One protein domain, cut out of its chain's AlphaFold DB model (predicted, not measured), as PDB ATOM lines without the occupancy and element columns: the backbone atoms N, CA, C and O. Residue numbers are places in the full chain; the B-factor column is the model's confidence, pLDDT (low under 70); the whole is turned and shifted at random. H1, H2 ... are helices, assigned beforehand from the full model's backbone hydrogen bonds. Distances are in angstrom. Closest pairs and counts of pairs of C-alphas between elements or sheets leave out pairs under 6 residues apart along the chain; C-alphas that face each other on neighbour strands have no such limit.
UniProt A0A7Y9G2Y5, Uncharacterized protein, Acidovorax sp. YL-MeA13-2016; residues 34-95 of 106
ATOM      1  N   VAL A  34     148.027 166.773 178.450       86.00
ATOM      2  CA  VAL A  34     147.981 167.277 179.830       86.00
ATOM      3  C   VAL A  34     146.628 166.974 180.466       86.00
ATOM      4  O   VAL A  34     146.574 166.458 181.580       86.00
ATOM      5  N   ASP A  35     145.534 167.231 179.749       87.44
ATOM      6  CA  ASP A  35     144.202 166.914 180.255       87.44
ATOM      7  C   ASP A  35     144.054 165.404 180.450       87.44
ATOM      8  O   ASP A  35     143.503 164.966 181.461       87.44
ATOM      9  N   LEU A  36     144.536 164.589 179.503       85.56
ATOM     10  CA  LEU A  36     144.480 163.130 179.616       85.56
ATOM     11  C   LEU A  36     145.241 162.634 180.848       85.56
ATOM     12  O   LEU A  36     144.696 161.848 181.619       85.56
ATOM     13  N   ALA A  37     146.459 163.131 181.069       83.81
ATOM     14  CA  ALA A  37     147.278 162.775 182.226       83.81
ATOM     15  C   ALA A  37     146.616 163.183 183.554       83.81
ATOM     16  O   ALA A  37     146.633 162.417 184.519       83.81
ATOM     17  N   ASN A  38     145.959 164.345 183.590       85.50
ATOM     18  CA  ASN A  38     145.260 164.841 184.779       85.50
ATOM     19  C   ASN A  38     144.022 164.012 185.167       85.50
ATOM     20  O   ASN A  38     143.562 164.118 186.303       85.50
ATOM     21  N   ARG A  39     143.490 163.160 184.277       79.06
ATOM     22  CA  ARG A  39     142.391 162.227 184.612       79.06
ATOM     23  C   ARG A  39     142.831 161.098 185.543       79.06
ATOM     24  O   ARG A  39     141.987 160.451 186.161       79.06
ATOM     25  N   GLY A  40     144.136 160.870 185.675       82.81
ATOM     26  CA  GLY A  40     144.697 159.913 186.616       82.81
ATOM     27  C   GLY A  40     144.582 158.471 186.129       82.81
ATOM     28  O   GLY A  40     145.427 158.005 185.372       82.81
ATOM     29  N   GLN A  41     143.584 157.733 186.615       80.56
ATOM     30  CA  GLN A  41     143.543 156.270 186.504       80.56
ATOM     31  C   GLN A  41     142.351 155.763 185.691       80.56
ATOM     32  O   GLN A  41     141.216 156.205 185.861       80.56
ATOM     33  N   LEU A  42     142.609 154.749 184.862       78.69
ATOM     34  CA  LEU A  42     141.584 153.927 184.222       78.69
ATOM     35  C   LEU A  42     141.495 152.593 184.965       78.69
ATOM     36  O   LEU A  42     142.496 151.897 185.118       78.69
ATOM     37  N   ALA A  43     140.297 152.228 185.421       79.19
ATOM     38  CA  ALA A  43     140.079 151.018 186.205       79.19
ATOM     39  C   ALA A  43     138.857 150.236 185.712       79.19
ATOM     40  O   ALA A  43     137.819 150.814 185.384       79.19
ATOM     41  N   VAL A  44     138.971 148.906 185.722       78.75
ATOM     42  CA  VAL A  44     137.833 147.993 185.577       78.75
ATOM     43  C   VAL A  44     137.458 147.498 186.963       78.75
ATOM     44  O   VAL A  44     138.266 146.867 187.639       78.75
ATOM     45  N   PHE A  45     136.226 147.773 187.384       74.38
ATOM     46  CA  PHE A  45     135.715 147.341 188.678       74.38
ATOM     47  C   PHE A  45     134.328 146.706 188.537       74.38
ATOM     48  O   PHE A  45     133.545 147.091 187.662       74.38
ATOM     49  N   PRO A  46     133.997 145.719 189.384       70.75
ATOM     50  CA  PRO A  46     132.675 145.118 189.377       70.75
ATOM     51  C   PRO A  46     131.638 146.124 189.887       70.75
ATOM     52  O   PRO A  46     131.713 146.598 191.018       70.75
ATOM     53  N   ALA A  47     130.632 146.415 189.067       69.69
ATOM     54  CA  ALA A  47     129.458 147.167 189.492       69.69
ATOM     55  C   ALA A  47     128.352 146.222 189.993       69.69
ATOM     56  O   ALA A  47     128.186 145.102 189.495       69.69
ATOM     57  N   MET A  48     127.555 146.693 190.957       65.94
ATOM     58  CA  MET A  48     126.333 146.013 191.398       65.94
ATOM     59  C   MET A  48     125.321 145.966 190.245       65.94
ATOM     60  O   MET A  48     124.622 146.938 189.979       65.94
ATOM     61  N   GLY A  49     125.274 144.842 189.526       63.72
ATOM     62  CA  GLY A  49     124.430 144.650 188.345       63.72
ATOM     63  C   GLY A  49     123.268 143.677 188.554       63.72
ATOM     64  O   GLY A  49     123.229 142.896 189.507       63.72
ATOM     65  N   TRP A  50     122.341 143.667 187.591       61.47
ATOM     66  CA  TRP A  50     121.142 142.813 187.558       61.47
ATOM     67  C   TRP A  50     121.418 141.305 187.724       61.47
ATOM     68  O   TRP A  50     120.539 140.560 188.155       61.47
ATOM     69  N   TRP A  51     122.632 140.853 187.399       59.41
ATOM     70  CA  TRP A  51     123.053 139.455 187.491       59.41
ATOM     71  C   TRP A  51     123.338 138.992 188.930       59.41
ATOM     72  O   TRP A  51     123.167 137.810 189.220       59.41
ATOM     73  N   ARG A  52     123.733 139.902 189.837       60.69
ATOM     74  CA  ARG A  52     123.985 139.592 191.258       60.69
ATOM     75  C   ARG A  52     122.686 139.537 192.067       60.69
ATOM     76  O   ARG A  52     122.562 138.711 192.962       60.69
ATOM     77  N   ASN A  53     121.698 140.364 191.710       61.81
ATOM     78  CA  ASN A  53     120.442 140.527 192.458       61.81
ATOM     79  C   ASN A  53     119.322 139.558 192.039       61.81
ATOM     80  O   ASN A  53     118.187 139.704 192.488       61.81
ATOM     81  N   ARG A  54     119.609 138.569 191.181       64.38
ATOM     82  CA  ARG A  54     118.670 137.488 190.844       64.38
ATOM     83  C   ARG A  54     119.161 136.157 191.418       64.38
ATOM     84  O   ARG A  54     119.920 135.453 190.745       64.38
ATOM     85  N   PRO A  55     118.694 135.778 192.625       62.75
ATOM     86  CA  PRO A  55     119.044 134.509 193.264       62.75
ATOM     87  C   PRO A  55     118.764 133.289 192.378       62.75
ATOM     88  O   PRO A  55     119.509 132.314 192.420       62.75
ATOM     89  N   SER A  56     117.745 133.374 191.513       65.88
ATOM     90  CA  SER A  56     117.332 132.306 190.594       65.88
ATOM     91  C   SER A  56     118.418 131.850 189.618       65.88
ATOM     92  O   SER A  56     118.361 130.725 189.136       65.88
ATOM     93  N   HIS A  57     119.419 132.686 189.325       64.81
ATOM     94  CA  HIS A  57     120.494 132.325 188.402       64.81
ATOM     95  C   HIS A  57     121.729 131.728 189.095       64.81
ATOM     96  O   HIS A  57     122.602 131.229 188.389       64.81
ATOM     97  N   GLN A  58     121.830 131.781 190.433       62.59
ATOM     98  CA  GLN A  58     122.973 131.271 191.219       62.59
ATOM     99  C   GLN A  58     124.362 131.727 190.716       62.59
ATOM    100  O   GLN A  58     125.374 131.066 190.929       62.59
ATOM    101  N   ARG A  59     124.441 132.874 190.023       61.88
ATOM    102  CA  ARG A  59     125.695 133.372 189.423       61.88
ATOM    103  C   ARG A  59     126.510 134.267 190.350       61.88
ATOM    104  O   ARG A  59     127.586 134.692 189.955       61.88
ATOM    105  N   PHE A  60     126.030 134.522 191.566       62.78
ATOM    106  CA  PHE A  60     126.665 135.421 192.532       62.78
ATOM    107  C   PHE A  60     128.086 134.985 192.943       62.78
ATOM    108  O   PHE A  60     128.897 135.850 193.246       62.78
ATOM    109  N   ASN A  61     128.403 133.685 192.871       65.00
ATOM    110  CA  ASN A  61     129.726 133.125 193.190       65.00
ATOM    111  C   ASN A  61     130.608 132.833 191.960       65.00
ATOM    112  O   ASN A  61     131.626 132.157 192.083       65.00
ATOM    113  N   ARG A  62     130.240 133.283 190.750       69.00
ATOM    114  CA  ARG A  62     131.073 133.051 189.558       69.00
ATOM    115  C   ARG A  62     132.125 134.139 189.379       69.00
ATOM    116  O   ARG A  62     131.802 135.324 189.383       69.00
ATOM    117  N   SER A  63     133.355 133.722 189.094       70.62
ATOM    118  CA  SER A  63     134.404 134.612 188.600       70.62
ATOM    119  C   SER A  63     134.001 135.202 187.246       70.62
ATOM    120  O   SER A  63     133.681 134.470 186.305       70.62
ATOM    121  N   ALA A  64     134.031 136.529 187.140       74.75
ATOM    122  CA  ALA A  64     133.850 137.239 185.883       74.75
ATOM    123  C   ALA A  64     135.223 137.567 185.290       74.75
ATOM    124  O   ALA A  64     136.054 138.197 185.942       74.75
ATOM    125  N   ARG A  65     135.464 137.132 184.052       81.00
ATOM    126  CA  ARG A  65     136.662 137.526 183.304       81.00
ATOM    127  C   ARG A  65     136.441 138.921 182.738       81.00
ATOM    128  O   ARG A  65     135.381 139.187 182.178       81.00
ATOM    129  N   TYR A  66     137.443 139.775 182.865       81.56
ATOM    130  CA  TYR A  66     137.436 141.118 182.309       81.56
ATOM    131  C   TYR A  66     138.730 141.371 181.540       81.56
ATOM    132  O   TYR A  66     139.750 140.725 181.776       81.56
ATOM    133  N   SER A  67     138.666 142.312 180.610       82.38
ATOM    134  CA  SER A  67     139.807 142.798 179.843       82.38
ATOM    135  C   SER A  67     139.639 144.296 179.644       82.38
ATOM    136  O   SER A  67     138.537 144.747 179.329       82.38
ATOM    137  N   LEU A  68     140.721 145.048 179.812       85.25
ATOM    138  CA  LEU A  68     140.786 146.465 179.482       85.25
ATOM    139  C   LEU A  68     141.667 146.620 178.244       85.25
ATOM    140  O   LEU A  68     142.815 146.183 178.260       85.25
ATOM    141  N   LEU A  69     141.120 147.217 177.188       86.38
ATOM    142  CA  LEU A  69     141.870 147.582 175.992       86.38
ATOM    143  C   LEU A  69     141.948 149.105 175.924       86.38
ATOM    144  O   LEU A  69     140.924 149.778 176.028       86.38
ATOM    145  N   ILE A  70     143.159 149.630 175.757       85.69
ATOM    146  CA  ILE A  70     143.422 151.062 175.625       85.69
ATOM    147  C   ILE A  70     144.198 151.259 174.330       85.69
ATOM    148  O   ILE A  70     145.188 150.572 174.089       85.69
ATOM    149  N   SER A  71     143.740 152.203 173.514       87.25
ATOM    150  CA  SER A  71     144.465 152.696 172.346       87.25
ATOM    151  C   SER A  71     144.762 154.171 172.566       87.25
ATOM    152  O   SER A  71     143.868 154.918 172.962       87.25
ATOM    153  N   ILE A  72     146.005 154.577 172.325       86.12
ATOM    154  CA  ILE A  72     146.437 155.972 172.411       86.12
ATOM    155  C   ILE A  72     146.854 156.395 171.011       86.12
ATOM    156  O   ILE A  72     147.721 155.772 170.404       86.12
ATOM    157  N   GLU A  73     146.227 157.453 170.514       87.31
ATOM    158  CA  GLU A  73     146.586 158.099 169.259       87.31
ATOM    159  C   GLU A  73     147.097 159.504 169.574       87.31
ATOM    160  O   GLU A  73     146.481 160.245 170.340       87.31
ATOM    161  N   ALA A  74     148.244 159.853 169.002       85.88
ATOM    162  CA  ALA A  74     148.841 161.172 169.118       85.88
ATOM    163  C   ALA A  74     149.195 161.689 167.713       85.88
ATOM    164  O   ALA A  74     149.497 160.880 166.832       85.88
ATOM    165  N   PRO A  75     149.185 163.017 167.491       85.19
ATOM    166  CA  PRO A  75     149.753 163.614 166.284       85.19
ATOM    167  C   PRO A  75     151.213 163.192 166.101       85.19
ATOM    168  O   PRO A  75     151.842 162.752 167.057       85.19
ATOM    169  N   THR A  76     151.778 163.368 164.906       82.44
ATOM    170  CA  THR A  76     153.193 163.063 164.655       82.44
ATOM    171  C   THR A  76     154.086 163.750 165.693       82.44
ATOM    172  O   THR A  76     154.140 164.977 165.755       82.44
ATOM    173  N   VAL A  77     154.771 162.950 166.513       79.19
ATOM    174  CA  VAL A  77     155.757 163.399 167.502       79.19
ATOM    175  C   VAL A  77     157.105 162.792 167.121       79.19
ATOM    176  O   VAL A  77     157.161 161.631 166.725       79.19
ATOM    177  N   ASP A  78     158.193 163.546 167.280       78.69
ATOM    178  CA  ASP A  78     159.560 163.046 167.048       78.69
ATOM    179  C   ASP A  78     159.996 161.965 168.062       78.69
ATOM    180  O   ASP A  78     161.007 161.292 167.875       78.69
ATOM    181  N   GLN A  79     159.249 161.799 169.157       78.56
ATOM    182  CA  GLN A  79     159.528 160.826 170.209       78.56
ATOM    183  C   GLN A  79     158.806 159.497 169.965       78.56
ATOM    184  O   GLN A  79     157.610 159.469 169.675       78.56
ATOM    185  N   ASP A  80     159.514 158.389 170.195       81.69
ATOM    186  CA  ASP A  80     158.928 157.050 170.190       81.69
ATOM    187  C   ASP A  80     158.113 156.811 171.473       81.69
ATOM    188  O   ASP A  80     158.612 156.330 172.496       81.69
ATOM    189  N   LEU A  81     156.834 157.187 171.415       82.62
ATOM    190  CA  LEU A  81     155.885 156.997 172.512       82.62
ATOM    191  C   LEU A  81     155.700 155.518 172.861       82.62
ATOM    192  O   LEU A  81     155.477 155.193 174.026       82.62
ATOM    193  N   TYR A  82     155.804 154.618 171.881       84.12
ATOM    194  CA  TYR A  82     155.595 153.195 172.110       84.12
ATOM    195  C   TYR A  82     156.686 152.623 173.012       84.12
ATOM    196  O   TYR A  82     156.368 151.985 174.014       84.12
ATOM    197  N   VAL A  83     157.957 152.906 172.709       86.69
ATOM    198  CA  VAL A  83     159.096 152.432 173.512       86.69
ATOM    199  C   VAL A  83     159.047 152.986 174.935       86.69
ATOM    200  O   VAL A  83     159.304 152.257 175.891       86.69
ATOM    201  N   GLN A  84     158.694 154.262 175.102       86.56
ATOM    202  CA  GLN A  84     158.599 154.866 176.436       86.56
ATOM    203  C   GLN A  84     157.470 154.249 177.268       86.56
ATOM    204  O   GLN A  84     157.651 153.966 178.454       86.56
ATOM    205  N   VAL A  85     156.307 154.012 176.657       85.44
ATOM    206  CA  VAL A  85     155.153 153.414 177.338       85.44
ATOM    207  C   VAL A  85     155.397 151.937 177.645       85.44
ATOM    208  O   VAL A  85     155.091 151.497 178.752       85.44
ATOM    209  N   SER A  86     155.983 151.168 176.722       86.12
ATOM    210  CA  SER A  86     156.250 149.741 176.937       86.12
ATOM    211  C   SER A  86     157.212 149.508 178.102       86.12
ATOM    212  O   SER A  86     156.916 148.691 178.972       86.12
ATOM    213  N   GLN A  87     158.288 150.296 178.199       88.56
ATOM    214  CA  GLN A  87     159.243 150.231 179.311       88.56
ATOM    215  C   GLN A  87     158.582 150.510 180.668       88.56
ATOM    216  O   GLN A  87     158.857 149.821 181.652       88.56
ATOM    217  N   GLN A  88     157.679 151.495 180.733       84.94
ATOM    218  CA  GLN A  88     156.944 151.808 181.963       84.94
ATOM    219  C   GLN A  88     155.951 150.703 182.340       84.94
ATOM    220  O   GLN A  88     155.834 150.361 183.518       84.94
ATOM    221  N   ILE A  89     155.252 150.127 181.356       83.75
ATOM    222  CA  ILE A  89     154.314 149.021 181.583       83.75
ATOM    223  C   ILE A  89     155.055 147.782 182.084       83.75
ATOM    224  O   ILE A  89     154.604 147.173 183.049       83.75
ATOM    225  N   GLU A  90     156.181 147.412 181.475       84.25
ATOM    226  CA  GLU A  90     156.979 146.258 181.906       84.25
ATOM    227  C   GLU A  90     157.481 146.425 183.345       84.25
ATOM    228  O   GLU A  90     157.335 145.511 184.162       84.25
ATOM    229  N   ALA A  91     157.986 147.614 183.688       81.94
ATOM    230  CA  ALA A  91     158.405 147.931 185.050       81.94
ATOM    231  C   ALA A  91     157.242 147.851 186.060       81.94
ATOM    232  O   ALA A  91     157.428 147.361 187.174       81.94
ATOM    233  N   ALA A  92     156.038 148.295 185.680       77.38
ATOM    234  CA  ALA A  92     154.854 148.258 186.539       77.38
ATOM    235  C   ALA A  92     154.242 146.851 186.671       77.38
ATOM    236  O   ALA A  92     153.822 146.465 187.759       77.38
ATOM    237  N   ALA A  93     154.208 146.067 185.591       74.25
ATOM    238  CA  ALA A  93     153.640 144.717 185.566       74.25
ATOM    239  C   ALA A  93     154.476 143.703 186.361       74.25
ATOM    240  O   ALA A  93     153.932 142.721 186.869       74.25
ATOM    241  N   ALA A  94     155.782 143.951 186.511       67.56
ATOM    242  CA  ALA A  94     156.657 143.159 187.373       67.56
ATOM    243  C   ALA A  94     156.258 143.229 188.859       67.56
ATOM    244  O   ALA A  94     156.625 142.350 189.641       67.56
ATOM    245  N   VAL A  95     155.486 144.247 189.257       60.66
ATOM    246  CA  VAL A  95     154.945 144.386 190.607       60.66
ATOM    247  C   VAL A  95     153.503 143.871 190.609       60.66
ATOM    248  O   VAL A  95     152.613 144.543 190.084       60.66
TER     249      VAL A  95
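This is residues 34 to 95 of the 106 residues of an uncharacterized protein of Acidovorax sp. YL-MeA13-2016 (UniProt A0A7Y9G2Y5). With little regular structure, the printed part is a long, loose loop: the backbone runs out from the short helix H1, turns round at residues 53 to 58 and runs back past H1 to a second turn at residues 74 to 80, from which the longest helix, H2, folds back. The printed part has 62 residues with two named helices, H1 then H2, and no named strand; the class is all helix, with only 18 residues in named elements. The whole is extended, with a radius of gyration of the C-alphas of 18.2 A, and a rod of 57 by 27 by 17 A.

H2, residues 81 to 93, and H1, residues 34 to 38, are apart. Residues 83 to 95, of which 83 to 93 belong to H2, stand free, as do residues 34 to 41, of which 34 to 38 belong to H1. In both helices every O i to N i+4 pair is within hydrogen-bond range.

H2 measures 18.1 A from C-alpha 81 at (155.885, 156.997, 172.512) to C-alpha 93 at (153.640, 144.717, 185.566). H1 measures 6.2 A, beginning at C-alpha 34 (147.981, 167.277, 179.830).

The C-alphas of Ser 56 and Asp 78, the two farthest apart, are 57.3 A apart. H1 to H2 is a long link of 42 residues. The printed part has no cut. Mean pLDDT of the printed part is 76.9, with residues 47 to 62 and 94 to 95 under 70.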